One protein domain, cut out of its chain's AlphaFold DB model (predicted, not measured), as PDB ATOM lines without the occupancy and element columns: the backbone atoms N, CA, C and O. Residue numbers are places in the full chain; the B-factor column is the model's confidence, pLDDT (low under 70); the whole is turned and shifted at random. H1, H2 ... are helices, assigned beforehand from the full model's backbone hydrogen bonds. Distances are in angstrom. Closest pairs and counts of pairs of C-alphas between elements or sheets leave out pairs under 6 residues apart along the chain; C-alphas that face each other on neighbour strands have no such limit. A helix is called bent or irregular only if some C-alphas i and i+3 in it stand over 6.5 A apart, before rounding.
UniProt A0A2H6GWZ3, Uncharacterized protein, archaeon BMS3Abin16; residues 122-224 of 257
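AT A GLANCE: This is residues 122 to 224 of the 257 residues of an uncharacterized protein of archaeon BMS3Abin16 (UniProt A0A2H6GWZ3). The long helix H5 runs through the core, and H2, H3 and H6 pack round it on three sides, H2 and H3 crossing it steeply and H6 folding back along it as the second half of a helical hairpin. The short helices H1 and H4 lie farthest from the middle, H4 within a long loop region that leads from H3 back to H5. The printed part has 103 residues, with six named helices in the order H1 to H6 and no named strand; the class is all helix, and the helix packing is mostly crossed. The whole is compact, with a radius of gyration of the C-alphas of 12.3 A, and rounded, with spans of 34 by 32 by 22 A.

IN THESE COORDINATES: H1 holds residues 122 to 126, with C-alpha 122 at (7.235, -112.449, -85.816), and is 6.0 A long. H2, residues 134 to 146, is 20.2 A long and only just irregular: C-alphas 143 and 146 are 7.0 A apart. H3, residues 151 to 163, is 18.7 A long. H4, residues 167 to 170, is 5.9 A long. H5, residues 187 to 202, is the longest helix by residues and measures 22.1 A, from C-alpha 187 at (-4.900, -105.704, -71.815). H6, residues 209 to 223, is 20.9 A long and ends with C-alpha 223 at (-9.679, -109.827, -79.965).

HOW THE PARTS SIT: H5 is the hub, touching three helices. It touches H2 at a steep tilt of 56 degrees, the same way; their closest C-alphas, of Glu 145 and Gly 194, are 3.9 A apart. It touches H3 at a steep tilt of 41 degrees, opposite ways, with the C-alphas of Gln 153 and Ile 200 closest at 6.3 A. H5 and H6 form a hairpin at a shallow tilt of 30 degrees, opposite ways, with the C-alphas of Met 192 and Leu 216 closest at 6.0 A. H6 touches H3 with residues 209 to 213 alone, and the C-alphas of Val 160 and Leu 213 are closest at 5.8 A. H1 is close to H2 but not clearly touching, with the C-alphas of Leu 126 and Val 140 closest at 7.0 A. H4 is apart from the other five helices. In H1, H5 and H6 every O i to N i+4 pair is within hydrogen-bond range, in H2 5 of 9 and in H3 8 of 9, and H4 is too short for such a pair.

THE WHOLE: The C-alphas farthest apart, of Asp 131 and Glu 151, are 34.5 A apart. The printed part has no cut. The link from H4 to H5, residues 171 to 186, is long. The mean pLDDT of the printed part is 96.2, no printed residue is under 70, and H4 has a mean of 82.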
ATOM      1  N   TYR A 122       7.037-112.483 -87.270       97.75
ATOM      2  CA  TYR A 122       7.235-112.449 -85.816       97.75
ATOM      3  C   TYR A 122       6.561-113.601 -85.063       97.75
ATOM      4  O   TYR A 122       6.712-113.717 -83.845       97.75
ATOM      5  N   GLY A 123       5.756-114.420 -85.746       97.94
ATOM      6  CA  GLY A 123       4.932-115.440 -85.107       97.94
ATOM      7  C   GLY A 123       5.766-116.504 -84.405       97.94
ATOM      8  O   GLY A 123       5.596-116.726 -83.208       97.94
ATOM      9  N   GLU A 124       6.722-117.102 -85.116       97.75
ATOM     10  CA  GLU A 124       7.653-118.082 -84.542       97.75
ATOM     11  C   GLU A 124       8.587-117.438 -83.505       97.75
ATOM     12  O   GLU A 124       8.785-117.978 -82.417       97.75
ATOM     13  N   GLU A 125       9.093-116.236 -83.797       98.19
ATOM     14  CA  GLU A 125      10.029-115.498 -82.935       98.19
ATOM     15  C   GLU A 125       9.451-115.217 -81.547       98.19
ATOM     16  O   GLU A 125      10.147-115.320 -80.535       98.19
ATOM     17  N   LEU A 126       8.164-114.876 -81.501       98.06
ATOM     18  CA  LEU A 126       7.439-114.604 -80.266       98.06
ATOM     19  C   LEU A 126       6.677-115.823 -79.741       98.06
ATOM     20  O   LEU A 126       6.100-115.754 -78.656       98.06
ATOM     21  N   SER A 127       6.651-116.933 -80.484       97.88
ATOM     22  CA  SER A 127       5.778-118.080 -80.206       97.88
ATOM     23  C   SER A 127       4.300-117.669 -80.075       97.88
ATOM     24  O   SER A 127       3.604-118.058 -79.130       97.88
ATOM     25  N   VAL A 128       3.824-116.848 -81.016       97.94
ATOM     26  CA  VAL A 128       2.439-116.369 -81.088       97.94
ATOM     27  C   VAL A 128       1.718-116.869 -82.335       97.94
ATOM     28  O   VAL A 128       2.295-117.015 -83.405       97.94
ATOM     29  N   SER A 129       0.417-117.098 -82.194       98.12
ATOM     30  CA  SER A 129      -0.490-117.502 -83.266       98.12
ATOM     31  C   SER A 129      -1.840-116.825 -83.061       98.12
ATOM     32  O   SER A 129      -2.266-116.632 -81.916       98.12
ATOM     33  N   PHE A 130      -2.536-116.500 -84.148       97.44
ATOM     34  CA  PHE A 130      -3.911-116.007 -84.087       97.44
ATOM     35  C   PHE A 130      -4.884-117.060 -83.530       97.44
ATOM     36  O   PHE A 130      -5.904-116.692 -82.950       97.44
ATOM     37  N   ASP A 131      -4.527-118.346 -83.615       96.12
ATOM     38  CA  ASP A 131      -5.282-119.467 -83.032       96.12
ATOM     39  C   ASP A 131      -4.867-119.772 -81.579       96.12
ATOM     40  O   ASP A 131      -5.416-120.664 -80.924       96.12
ATOM     41  N   GLY A 132      -3.851-119.068 -81.070       95.81
ATOM     42  CA  GLY A 132      -3.306-119.278 -79.735       95.81
ATOM     43  C   GLY A 132      -4.277-118.875 -78.625       95.81
ATOM     44  O   GLY A 132      -5.210-118.096 -78.818       95.81
ATOM     45  N   ASN A 133      -4.028-119.363 -77.404       96.88
ATOM     46  CA  ASN A 133      -4.810-118.941 -76.240       96.88
ATOM     47  C   ASN A 133      -4.732-117.405 -76.077       96.88
ATOM     48  O   ASN A 133      -3.634-116.893 -75.837       96.88
ATOM     49  N   PRO A 134      -5.858-116.665 -76.121       95.50
ATOM     50  CA  PRO A 134      -5.824-115.202 -76.172       95.50
ATOM     51  C   PRO A 134      -5.063-114.548 -75.012       95.50
ATOM     52  O   PRO A 134      -4.332-113.584 -75.221       95.50
ATOM     53  N   ASN A 135      -5.171-115.089 -73.794       96.94
ATOM     54  CA  ASN A 135      -4.470-114.546 -72.626       96.94
ATOM     55  C   ASN A 135      -2.958-114.769 -72.700       96.94
ATOM     56  O   ASN A 135      -2.187-113.890 -72.308       96.94
ATOM     57  N   ALA A 136      -2.531-115.924 -73.210       97.38
ATOM     58  CA  ALA A 136      -1.118-116.200 -73.437       97.38
ATOM     59  C   ALA A 136      -0.548-115.250 -74.501       97.38
ATOM     60  O   ALA A 136       0.472-114.609 -74.256       97.38
ATOM     61  N   MET A 137      -1.254-115.071 -75.624       97.88
ATOM     62  CA  MET A 137      -0.827-114.170 -76.702       97.88
ATOM     63  C   MET A 137      -0.732-112.721 -76.220       97.88
ATOM     64  O   MET A 137       0.284-112.058 -76.420       97.88
ATOM     65  N   ILE A 138      -1.747-112.242 -75.494       98.06
ATOM     66  CA  ILE A 138      -1.733-110.913 -74.871       98.06
ATOM     67  C   ILE A 138      -0.526-110.757 -73.940       98.06
ATOM     68  O   ILE A 138       0.105-109.704 -73.943       98.06
ATOM     69  N   THR A 139      -0.198-111.785 -73.150       97.94
ATOM     70  CA  THR A 139       0.933-111.765 -72.208       97.94
ATOM     71  C   THR A 139       2.272-111.633 -72.926       97.94
ATOM     72  O   THR A 139       3.104-110.828 -72.509       97.94
ATOM     73  N   VAL A 140       2.465-112.371 -74.020       98.25
ATOM     74  CA  VAL A 140       3.680-112.269 -74.836       98.25
ATOM     75  C   VAL A 140       3.783-110.881 -75.457       98.25
ATOM     76  O   VAL A 140       4.755-110.166 -75.216       98.25
ATOM     77  N   LEU A 141       2.759-110.452 -76.195       98.25
ATOM     78  CA  LEU A 141       2.809-109.202 -76.955       98.25
ATOM     79  C   LEU A 141       2.956-107.977 -76.049       98.25
ATOM     80  O   LEU A 141       3.723-107.066 -76.353       98.25
ATOM     81  N   ARG A 142       2.279-107.957 -74.893       97.56
ATOM     82  CA  ARG A 142       2.372-106.824 -73.960       97.56
ATOM     83  C   ARG A 142       3.735-106.694 -73.284       97.56
ATOM     84  O   ARG A 142       4.008-105.628 -72.734       97.56
ATOM     85  N   SER A 143       4.564-107.740 -73.283       97.81
ATOM     86  CA  SER A 143       5.885-107.705 -72.637       97.81
ATOM     87  C   SER A 143       6.802-106.634 -73.246       97.81
ATOM     88  O   SER A 143       7.633-106.056 -72.548       97.81
ATOM     89  N   TYR A 144       6.560-106.272 -74.509       98.19
ATOM     90  CA  TYR A 144       7.289-105.236 -75.237       98.19
ATOM     91  C   TYR A 144       6.749-103.815 -75.016       98.19
ATOM     92  O   TYR A 144       7.331-102.851 -75.509       98.19
ATOM     93  N   GLU A 145       5.661-103.626 -74.258       96.62
ATOM     94  CA  GLU A 145       5.086-102.288 -74.046       96.62
ATOM     95  C   GLU A 145       6.059-101.335 -73.337       96.62
ATOM     96  O   GLU A 145       6.065-100.134 -73.614       96.62
ATOM     97  N   GLY A 146       6.926-101.874 -72.477       96.75
ATOM     98  CA  GLY A 146       7.962-101.120 -71.772       96.75
ATOM     99  C   GLY A 146       9.199-100.789 -72.611       96.75
ATOM    100  O   GLY A 146      10.057-100.058 -72.124       96.75
ATOM    101  N   ALA A 147       9.309-101.289 -73.848       97.62
ATOM    102  CA  ALA A 147      10.482-101.049 -74.680       97.62
ATOM    103  C   ALA A 147      10.665 -99.546 -74.956       97.62
ATOM    104  O   ALA A 147       9.703 -98.826 -75.270       97.62
ATOM    105  N   ALA A 148      11.904 -99.079 -74.797       97.62
ATOM    106  CA  ALA A 148      12.293 -97.711 -75.103       97.62
ATOM    107  C   ALA A 148      12.379 -97.528 -76.622       97.62
ATOM    108  O   ALA A 148      12.823 -98.429 -77.327       97.62
ATOM    109  N   LEU A 149      11.947 -96.362 -77.100       98.38
ATOM    110  CA  LEU A 149      12.036 -95.973 -78.502       98.38
ATOM    111  C   LEU A 149      12.967 -94.771 -78.610       98.38
ATOM    112  O   LEU A 149      12.873 -93.851 -77.790       98.38
ATOM    113  N   ASP A 150      13.823 -94.764 -79.624       98.38
ATOM    114  CA  ASP A 150      14.506 -93.541 -80.040       98.38
ATOM    115  C   ASP A 150      13.533 -92.557 -80.727       98.38
ATOM    116  O   ASP A 150      12.330 -92.808 -80.853       98.38
ATOM    117  N   GLU A 151      14.040 -91.402 -81.158       98.12
ATOM    118  CA  GLU A 151      13.228 -90.359 -81.790       98.12
ATOM    119  C   GLU A 151      12.561 -90.822 -83.099       98.12
ATOM    120  O   GLU A 151      11.376 -90.552 -83.322       98.12
ATOM    121  N   THR A 152      13.286 -91.568 -83.937       98.25
ATOM    122  CA  THR A 152      12.786 -92.070 -85.226       98.25
ATOM    123  C   THR A 152      11.720 -93.139 -85.004       98.25
ATOM    124  O   THR A 152      10.638 -93.100 -85.593       98.25
ATOM    125  N   GLN A 153      11.988 -94.068 -84.091       98.69
ATOM    126  CA  GLN A 153      11.067 -95.124 -83.697       98.69
ATOM    127  C   GLN A 153       9.803 -94.553 -83.038       98.69
ATOM    128  O   GLN A 153       8.693 -94.996 -83.336       98.69
ATOM    129  N   MET A 154       9.933 -93.524 -82.195       98.62
ATOM    130  CA  MET A 154       8.795 -92.831 -81.585       98.62
ATOM    131  C   MET A 154       7.933 -92.120 -82.634       98.62
ATOM    132  O   MET A 154       6.706 -92.130 -82.527       98.62
ATOM    133  N   ALA A 155       8.536 -91.524 -83.666       98.62
ATOM    134  CA  ALA A 155       7.784 -90.925 -84.765       98.62
ATOM    135  C   ALA A 155       6.941 -91.974 -85.512       98.62
ATOM    136  O   ALA A 155       5.746 -91.758 -85.722       98.62
ATOM    137  N   ARG A 156       7.525 -93.139 -85.825       98.56
ATOM    138  CA  ARG A 156       6.801 -94.270 -86.436       98.56
ATOM    139  C   ARG A 156       5.682 -94.790 -85.537       98.56
ATOM    140  O   ARG A 156       4.560 -94.992 -85.992       98.56
ATOM    141  N   TYR A 157       5.966 -94.949 -84.249       98.75
ATOM    142  CA  TYR A 157       4.994 -95.419 -83.267       98.75
ATOM    143  C   TYR A 157       3.796 -94.473 -83.141       98.75
ATOM    144  O   TYR A 157       2.657 -94.937 -83.068       98.75
ATOM    145  N   LYS A 158       4.037 -93.154 -83.181       98.69
ATOM    146  CA  LYS A 158       2.977 -92.138 -83.225       98.69
ATOM    147  C   LYS A 158       2.129 -92.234 -84.485       98.69
ATOM    148  O   LYS A 158       0.909 -92.279 -84.365       98.69
ATOM    149  N   ASP A 159       2.755 -92.319 -85.658       98.31
ATOM    150  CA  ASP A 159       2.034 -92.463 -86.927       98.31
ATOM    151  C   ASP A 159       1.086 -93.672 -86.899       98.31
ATOM    152  O   ASP A 159      -0.119 -93.521 -87.085       98.31
ATOM    153  N   VAL A 160       1.595 -94.857 -86.552       97.94
ATOM    154  CA  VAL A 160       0.786 -96.083 -86.481       97.94
ATOM    155  C   VAL A 160      -0.295 -95.986 -85.402       97.94
ATOM    156  O   VAL A 160      -1.475 -96.235 -85.658       97.94
ATOM    157  N   GLY A 161       0.089 -95.634 -84.173       96.56
ATOM    158  CA  GLY A 161      -0.800 -95.700 -83.016       96.56
ATOM    159  C   GLY A 161      -1.936 -94.671 -83.040       96.56
ATOM    160  O   GLY A 161      -2.991 -94.917 -82.451       96.56
ATOM    161  N   LEU A 162      -1.764 -93.544 -83.737       97.12
ATOM    162  CA  LEU A 162      -2.823 -92.548 -83.929       97.12
ATOM    163  C   LEU A 162      -3.841 -92.953 -85.007       97.12
ATOM    164  O   LEU A 162      -4.955 -92.431 -85.025       97.12
ATOM    165  N   ARG A 163      -3.496 -93.909 -85.881       96.56
ATOM    166  CA  ARG A 163      -4.331 -94.351 -87.012       96.56
ATOM    167  C   ARG A 163      -5.240 -95.539 -86.696       96.56
ATOM    168  O   ARG A 163      -6.100 -95.870 -87.512       96.56
ATOM    169  N   ILE A 164      -5.092 -96.169 -85.529       92.88
ATOM    170  CA  ILE A 164      -5.941 -97.285 -85.092       92.88
ATOM    171  C   ILE A 164      -6.695 -96.956 -83.811       92.88
ATOM    172  O   ILE A 164      -6.107 -96.645 -82.778       92.88
ATOM    173  N   ALA A 165      -8.021 -97.059 -83.870       90.00
ATOM    174  CA  ALA A 165      -8.887 -96.829 -82.723       90.00
ATOM    175  C   ALA A 165      -8.972 -98.060 -81.798       90.00
ATOM    176  O   ALA A 165      -8.836 -99.210 -82.234       90.00
ATOM    177  N   CYS A 166      -9.234 -97.804 -80.513       85.06
ATOM    178  CA  CYS A 166      -9.575 -98.797 -79.490       85.06
ATOM    179  C   CYS A 166     -11.027 -98.578 -79.023       85.06
ATOM    180  O   CYS A 166     -11.323 -98.399 -77.836       85.06
ATOM    181  N   GLU A 167     -11.935 -98.552 -79.992       85.75
ATOM    182  CA  GLU A 167     -13.328 -98.137 -79.861       85.75
ATOM    183  C   GLU A 167     -14.212 -99.176 -79.165       85.75
ATOM    184  O   GLU A 167     -15.165 -98.801 -78.491       85.75
ATOM    185  N   TYR A 168     -13.880-100.466 -79.262       84.81
ATOM    186  CA  TYR A 168     -14.766-101.540 -78.802       84.81
ATOM    187  C   TYR A 168     -14.783-101.749 -77.283       84.81
ATOM    188  O   TYR A 168     -15.797-102.188 -76.750       84.81
ATOM    189  N   CYS A 169     -13.684-101.439 -76.585       78.06
ATOM    190  CA  CYS A 169     -13.567-101.659 -75.136       78.06
ATOM    191  C   CYS A 169     -13.609-100.347 -74.338       78.06
ATOM    192  O   CYS A 169     -14.363-100.227 -73.378       78.06
ATOM    193  N   CYS A 170     -12.824 -99.340 -74.739       79.94
ATOM    194  CA  CYS A 170     -12.657 -98.101 -73.967       79.94
ATOM    195  C   CYS A 170     -13.131 -96.845 -74.710       79.94
ATOM    196  O   CYS A 170     -12.904 -95.740 -74.224       79.94
ATOM    197  N   SER A 171     -13.738 -96.992 -75.897       87.62
ATOM    198  CA  SER A 171     -14.144 -95.869 -76.764       87.62
ATOM    199  C   SER A 171     -13.003 -94.896 -77.110       87.62
ATOM    200  O   SER A 171     -13.239 -93.737 -77.459       87.62
ATOM    201  N   ALA A 172     -11.749 -95.348 -77.011       90.62
ATOM    202  CA  ALA A 172     -10.596 -94.519 -77.315       90.62
ATOM    203  C   ALA A 172     -10.460 -94.370 -78.835       90.62
ATOM    204  O   ALA A 172     -10.500 -95.351 -79.578       90.62
ATOM    205  N   LYS A 173     -10.290 -93.128 -79.296       92.31
ATOM    206  CA  LYS A 173     -10.213 -92.791 -80.728       92.31
ATOM    207  C   LYS A 173      -8.902 -93.223 -81.392       92.31
ATOM    208  O   LYS A 173      -8.840 -93.271 -82.612       92.31
ATOM    209  N   ALA A 174      -7.893 -93.533 -80.584       94.31
ATOM    210  CA  ALA A 174      -6.568 -93.963 -80.998       94.31
ATOM    211  C   ALA A 174      -5.975 -94.917 -79.947       94.31
ATOM    212  O   ALA A 174      -6.457 -94.966 -78.809       94.31
ATOM    213  N   LEU A 175      -4.920 -95.647 -80.313       95.56
ATOM    214  CA  LEU A 175      -4.175 -96.547 -79.427       95.56
ATOM    215  C   LEU A 175      -3.319 -95.774 -78.407       95.56
ATOM    216  O   LEU A 175      -3.100 -96.217 -77.273       95.56
ATOM    217  N   ILE A 176      -2.869 -94.589 -78.809       97.50
ATOM    218  CA  ILE A 176      -2.029 -93.659 -78.050       97.50
ATOM    219  C   ILE A 176      -2.551 -92.226 -78.184       97.50
ATOM    220  O   ILE A 176      -3.430 -91.945 -78.995       97.50
ATOM    221  N   ARG A 177      -2.025 -91.319 -77.363       97.31
ATOM    222  CA  ARG A 177      -2.181 -89.870 -77.521       97.31
ATOM    223  C   ARG A 177      -1.070 -89.313 -78.416       97.31
ATOM    224  O   ARG A 177      -0.092 -89.997 -78.702       97.31
ATOM    225  N   GLU A 178      -1.206 -88.046 -78.800       96.81
ATOM    226  CA  GLU A 178      -0.246 -87.305 -79.641       96.81
ATOM    227  C   GLU A 178       1.188 -87.278 -79.079       96.81
ATOM    228  O   GLU A 178       2.161 -87.182 -79.824       96.81
ATOM    229  N   ASP A 179       1.337 -87.394 -77.758       95.88
ATOM    230  CA  ASP A 179       2.631 -87.460 -77.070       95.88
ATOM    231  C   ASP A 179       3.232 -88.879 -77.022       95.88
ATOM    232  O   ASP A 179       4.290 -89.084 -76.432       95.88
ATOM    233  N   GLY A 180       2.571 -89.875 -77.625       96.31
ATOM    234  CA  GLY A 180       2.965 -91.284 -77.574       96.31
ATOM    235  C   GLY A 180       2.531 -92.016 -76.299       96.31
ATOM    236  O   GLY A 180       2.750 -93.225 -76.178       96.31
ATOM    237  N   SER A 181       1.889 -91.334 -75.342       96.81
ATOM    238  CA  SER A 181       1.373 -91.965 -74.125       96.81
ATOM    239  C   SER A 181       0.154 -92.847 -74.414       96.81
ATOM    240  O   SER A 181      -0.596 -92.638 -75.365       96.81
ATOM    241  N   ARG A 182      -0.080 -93.854 -73.567       95.94
ATOM    242  CA  ARG A 182      -1.201 -94.799 -73.715       95.94
ATOM    243  C   ARG A 182      -2.562 -94.090 -73.729       95.94
ATOM    244  O   ARG A 182      -2.864 -93.351 -72.794       95.94
ATOM    245  N   ALA A 183      -3.426 -94.360 -74.708       95.25
ATOM    246  CA  ALA A 183      -4.780 -93.798 -74.708       95.25
ATOM    247  C   ALA A 183      -5.708 -94.511 -73.708       95.25
ATOM    248  O   ALA A 183      -6.537 -93.865 -73.068       95.25
ATOM    249  N   CYS A 184      -5.535 -95.825 -73.527       92.94
ATOM    250  CA  CYS A 184      -6.274 -96.634 -72.559       92.94
ATOM    251  C   CYS A 184      -5.398 -97.722 -71.903       92.94
ATOM    252  O   CYS A 184      -4.256 -97.970 -72.305       92.94
ATOM    253  N   GLY A 185      -5.937 -98.345 -70.850       91.69
ATOM    254  CA  GLY A 185      -5.242 -99.320 -70.005       91.69
ATOM    255  C   GLY A 185      -5.752-100.760 -70.104       91.69
ATOM    256  O   GLY A 185      -5.459-101.531 -69.201       91.69
ATOM    257  N   CYS A 186      -6.521-101.129 -71.133       94.06
ATOM    258  CA  CYS A 186      -6.974-102.518 -71.287       94.06
ATOM    259  C   CYS A 186      -5.842-103.433 -71.778       94.06
ATOM    260  O   CYS A 186      -4.921-102.979 -72.474       94.06
ATOM    261  N   ALA A 187      -5.920-104.723 -71.447       95.69
ATOM    262  CA  ALA A 187      -4.900-105.704 -71.815       95.69
ATOM    263  C   ALA A 187      -4.654-105.785 -73.336       95.69
ATOM    264  O   ALA A 187      -3.498-105.834 -73.760       95.69
ATOM    265  N   HIS A 188      -5.702-105.690 -74.164       95.31
ATOM    266  CA  HIS A 188      -5.568-105.664 -75.630       95.31
ATOM    267  C   HIS A 188      -4.766-104.466 -76.125       95.31
ATOM    268  O   HIS A 188      -3.912-104.609 -76.991       95.31
ATOM    269  N   SER A 189      -4.999-103.280 -75.555       95.56
ATOM    270  CA  SER A 189      -4.261-102.077 -75.945       95.56
ATOM    271  C   SER A 189      -2.796-102.160 -75.518       95.56
ATOM    272  O   SER A 189      -1.919-101.723 -76.258       95.56
ATOM    273  N   PHE A 190      -2.502-102.776 -74.366       96.94
ATOM    274  CA  PHE A 190      -1.124-103.103 -73.989       96.94
ATOM    275  C   PHE A 190      -0.462-104.058 -74.990       96.94
ATOM    276  O   PHE A 190       0.663-103.796 -75.405       96.94
ATOM    277  N   ALA A 191      -1.155-105.124 -75.399       97.88
ATOM    278  CA  ALA A 191      -0.651-106.077 -76.386       97.88
ATOM    279  C   ALA A 191      -0.398-105.411 -77.747       97.88
ATOM    280  O   ALA A 191       0.690-105.541 -78.293       97.88
ATOM    281  N   MET A 192      -1.351-104.623 -78.252       97.88
ATOM    282  CA  MET A 192      -1.213-103.909 -79.526       97.88
ATOM    283  C   MET A 192      -0.072-102.884 -79.498       97.88
ATOM    284  O   MET A 192       0.698-102.799 -80.449       97.88
ATOM    285  N   ARG A 193       0.086-102.119 -78.408       98.44
ATOM    286  CA  ARG A 193       1.225-101.192 -78.264       98.44
ATOM    287  C   ARG A 193       2.551-101.933 -78.163       98.44
ATOM    288  O   ARG A 193       3.526-101.495 -78.763       98.44
ATOM    289  N   GLY A 194       2.585-103.036 -77.417       98.56
ATOM    290  CA  GLY A 194       3.764-103.885 -77.306       98.56
ATOM    291  C   GLY A 194       4.181-104.465 -78.656       98.56
ATOM    292  O   GLY A 194       5.334-104.305 -79.041       98.56
ATOM    293  N   LEU A 195       3.238-105.014 -79.427       98.75
ATOM    294  CA  LEU A 195       3.498-105.500 -80.782       98.75
ATOM    295  C   LEU A 195       3.991-104.383 -81.710       98.75
ATOM    296  O   LEU A 195       4.984-104.566 -82.405       98.75
ATOM    297  N   ALA A 196       3.350-103.210 -81.690       98.75
ATOM    298  CA  ALA A 196       3.790-102.077 -82.503       98.75
ATOM    299  C   ALA A 196       5.252-101.709 -82.209       98.75
ATOM    300  O   ALA A 196       6.046-101.532 -83.128       98.75
ATOM    301  N   LYS A 197       5.625-101.639 -80.924       98.81
ATOM    302  CA  LYS A 197       7.011-101.389 -80.512       98.81
ATOM    303  C   LYS A 197       7.951-102.507 -80.949       98.81
ATOM    304  O   LYS A 197       9.024-102.210 -81.457       98.81
ATOM    305  N   TYR A 198       7.551-103.763 -80.773       98.81
ATOM    306  CA  TYR A 198       8.351-104.911 -81.182       98.81
ATOM    307  C   TYR A 198       8.694-104.860 -82.674       98.81
ATOM    308  O   TYR A 198       9.869-104.961 -83.016       98.81
ATOM    309  N   LEU A 199       7.697-104.639 -83.535       98.81
ATOM    310  CA  LEU A 199       7.893-104.576 -84.984       98.81
ATOM    311  C   LEU A 199       8.746-103.371 -85.392       98.81
ATOM    312  O   LEU A 199       9.653-103.515 -86.198       98.81
ATOM    313  N   ILE A 200       8.530-102.199 -84.786       98.75
ATOM    314  CA  ILE A 200       9.342-101.002 -85.067       98.75
ATOM    315  C   ILE A 200      10.815-101.200 -84.680       98.75
ATOM    316  O   ILE A 200      11.695-100.671 -85.355       98.75
ATOM    317  N   ILE A 201      11.082-101.902 -83.576       98.69
ATOM    318  CA  ILE A 201      12.442-102.087 -83.051       98.69
ATOM    319  C   ILE A 201      13.176-103.207 -83.788       98.69
ATOM    320  O   ILE A 201      14.342-103.035 -84.131       98.69
ATOM    321  N   ASN A 202      12.524-104.355 -83.978       98.56
ATOM    322  CA  ASN A 202      13.191-105.581 -84.428       98.56
ATOM    323  C   ASN A 202      13.044-105.829 -85.928       98.56
ATOM    324  O   ASN A 202      13.884-106.521 -86.484       98.56
ATOM    325  N   HIS A 203      12.028-105.237 -86.560       98.00
ATOM    326  CA  HIS A 203      11.720-105.422 -87.979       98.00
ATOM    327  C   HIS A 203      11.564-104.084 -88.728       98.00
ATOM    328  O   HIS A 203      10.542-103.845 -89.385       98.00
ATOM    329  N   PRO A 204      12.513-103.135 -88.573       96.88
ATOM    330  CA  PRO A 204      12.364-101.785 -89.107       96.88
ATOM    331  C   PRO A 204      12.381-101.730 -90.639       96.88
ATOM    332  O   PRO A 204      11.821-100.770 -91.181       96.88
ATOM    333  N   ASP A 205      13.000-102.720 -91.291       96.62
ATOM    334  CA  ASP A 205      13.200-102.798 -92.742       96.62
ATOM    335  C   ASP A 205      12.196-103.754 -93.419       96.62
ATOM    336  O   ASP A 205      11.921-103.620 -94.611       96.62
ATOM    337  N   GLU A 206      11.610-104.683 -92.661       96.94
ATOM    338  CA  GLU A 206      10.620-105.659 -93.123       96.94
ATOM    339  C   GLU A 206       9.184-105.134 -93.046       96.94
ATOM    340  O   GLU A 206       8.331-105.572 -93.813       96.94
ATOM    341  N   TYR A 207       8.909-104.201 -92.130       97.50
ATOM    342  CA  TYR A 207       7.583-103.617 -91.959       97.50
ATOM    343  C   TYR A 207       7.595-102.106 -92.168       97.50
ATOM    344  O   TYR A 207       8.229-101.357 -91.426       97.50
ATOM    345  N   SER A 208       6.776-101.626 -93.099       98.00
ATOM    346  CA  SER A 208       6.333-100.231 -93.151       98.00
ATOM    347  C   SER A 208       5.287 -99.934 -92.068       98.00
ATOM    348  O   SER A 208       4.662-100.833 -91.507       98.00
ATOM    349  N   ASN A 209       5.029 -98.655 -91.781       98.12
ATOM    350  CA  ASN A 209       3.987 -98.275 -90.817       98.12
ATOM    351  C   ASN A 209       2.590 -98.797 -91.210       98.12
ATOM    352  O   ASN A 209       1.797 -99.142 -90.335       98.12
ATOM    353  N   ASP A 210       2.293 -98.874 -92.509       97.94
ATOM    354  CA  ASP A 210       1.016 -99.393 -93.011       97.94
ATOM    355  C   ASP A 210       0.885-100.901 -92.771       97.94
ATOM    356  O   ASP A 210      -0.190-101.377 -92.404       97.94
ATOM    357  N   GLU A 211       1.977-101.649 -92.907       98.00
ATOM    358  CA  GLU A 211       1.991-103.087 -92.633       98.00
ATOM    359  C   GLU A 211       1.927-103.368 -91.126       98.00
ATOM    360  O   GLU A 211       1.186-104.253 -90.706       98.00
ATOM    361  N   ILE A 212       2.581-102.556 -90.283       98.38
ATOM    362  CA  ILE A 212       2.389-102.640 -88.823       98.38
ATOM    363  C   ILE A 212       0.925-102.367 -88.474       98.38
ATOM    364  O   ILE A 212       0.327-103.103 -87.694       98.38
ATOM    365  N   LEU A 213       0.317-101.332 -89.059       97.75
ATOM    366  CA  LEU A 213      -1.098-101.024 -88.847       97.75
ATOM    367  C   LEU A 213      -2.003-102.202 -89.247       97.75
ATOM    368  O   LEU A 213      -2.971-102.490 -88.538       97.75
ATOM    369  N   LEU A 214      -1.676-102.897 -90.341       96.62
ATOM    370  CA  LEU A 214      -2.367-104.111 -90.771       96.62
ATOM    371  C   LEU A 214      -2.219-105.245 -89.745       96.62
ATOM    372  O   LEU A 214      -3.226-105.853 -89.383       96.62
ATOM    373  N   GLU A 215      -1.016-105.490 -89.218       97.94
ATOM    374  CA  GLU A 215      -0.787-106.490 -88.162       97.94
ATOM    375  C   GLU A 215      -1.559-106.164 -86.876       97.94
ATOM    376  O   GLU A 215      -2.197-107.033 -86.279       97.94
ATOM    377  N   LEU A 216      -1.598-104.894 -86.465       97.88
ATOM    378  CA  LEU A 216      -2.427-104.477 -85.331       97.88
ATOM    379  C   LEU A 216      -3.923-104.686 -85.611       97.88
ATOM    380  O   LEU A 216      -4.673-105.083 -84.716       97.88
ATOM    381  N   GLY A 217      -4.364-104.435 -86.846       96.00
ATOM    382  CA  GLY A 217      -5.733-104.687 -87.298       96.00
ATOM    383  C   GLY A 217      -6.113-106.167 -87.232       96.00
ATOM    384  O   GLY A 217      -7.192-106.491 -86.736       96.00
ATOM    385  N   LYS A 218      -5.203-107.055 -87.647       96.75
ATOM    386  CA  LYS A 218      -5.333-108.516 -87.544       96.75
ATOM    387  C   LYS A 218      -5.556-108.960 -86.095       96.75
ATOM    388  O   LYS A 218      -6.566-109.592 -85.799       96.75
ATOM    389  N   TRP A 219      -4.705-108.529 -85.161       96.94
ATOM    390  CA  TRP A 219      -4.893-108.845 -83.738       96.94
ATOM    391  C   TRP A 219      -6.178-108.260 -83.155       96.94
ATOM    392  O   TRP A 219      -6.870-108.921 -82.382       96.94
ATOM    393  N   LYS A 220      -6.545-107.036 -83.543       94.94
ATOM    394  CA  LYS A 220      -7.817-106.431 -83.135       94.94
ATOM    395  C   LYS A 220      -9.018-107.251 -83.624       94.94
ATOM    396  O   LYS A 220      -9.974-107.402 -82.863       94.94
ATOM    397  N   ALA A 221      -8.964-107.797 -84.841       94.19
ATOM    398  CA  ALA A 221      -9.989-108.694 -85.373       94.19
ATOM    399  C   ALA A 221     -10.113-109.974 -84.534       94.19
ATOM    400  O   ALA A 221     -11.225-110.361 -84.179       94.19
ATOM    401  N   THR A 222      -8.982-110.568 -84.142       94.50
ATOM    402  CA  THR A 222      -8.942-111.726 -83.238       94.50
ATOM    403  C   THR A 222      -9.532-111.395 -81.866       94.50
ATOM    404  O   THR A 222     -10.308-112.178 -81.328       94.50
ATOM    405  N   TYR A 223      -9.215-110.227 -81.298       94.56
ATOM    406  CA  TYR A 223      -9.679-109.827 -79.965       94.56
ATOM    407  C   TYR A 223     -11.158-109.450 -79.903       94.56
ATOM    408  O   TYR A 223     -11.792-109.693 -78.878       94.56
ATOM    409  N   PHE A 224     -11.709-108.870 -80.972       94.25
ATOM    410  CA  PHE A 224     -13.088-108.371 -81.034       94.25
ATOM    411  C   PHE A 224     -13.829-108.961 -82.246       94.25
ATOM    412  O   PHE A 224     -14.207-108.224 -83.169       94.25
TER     413      PHE A 224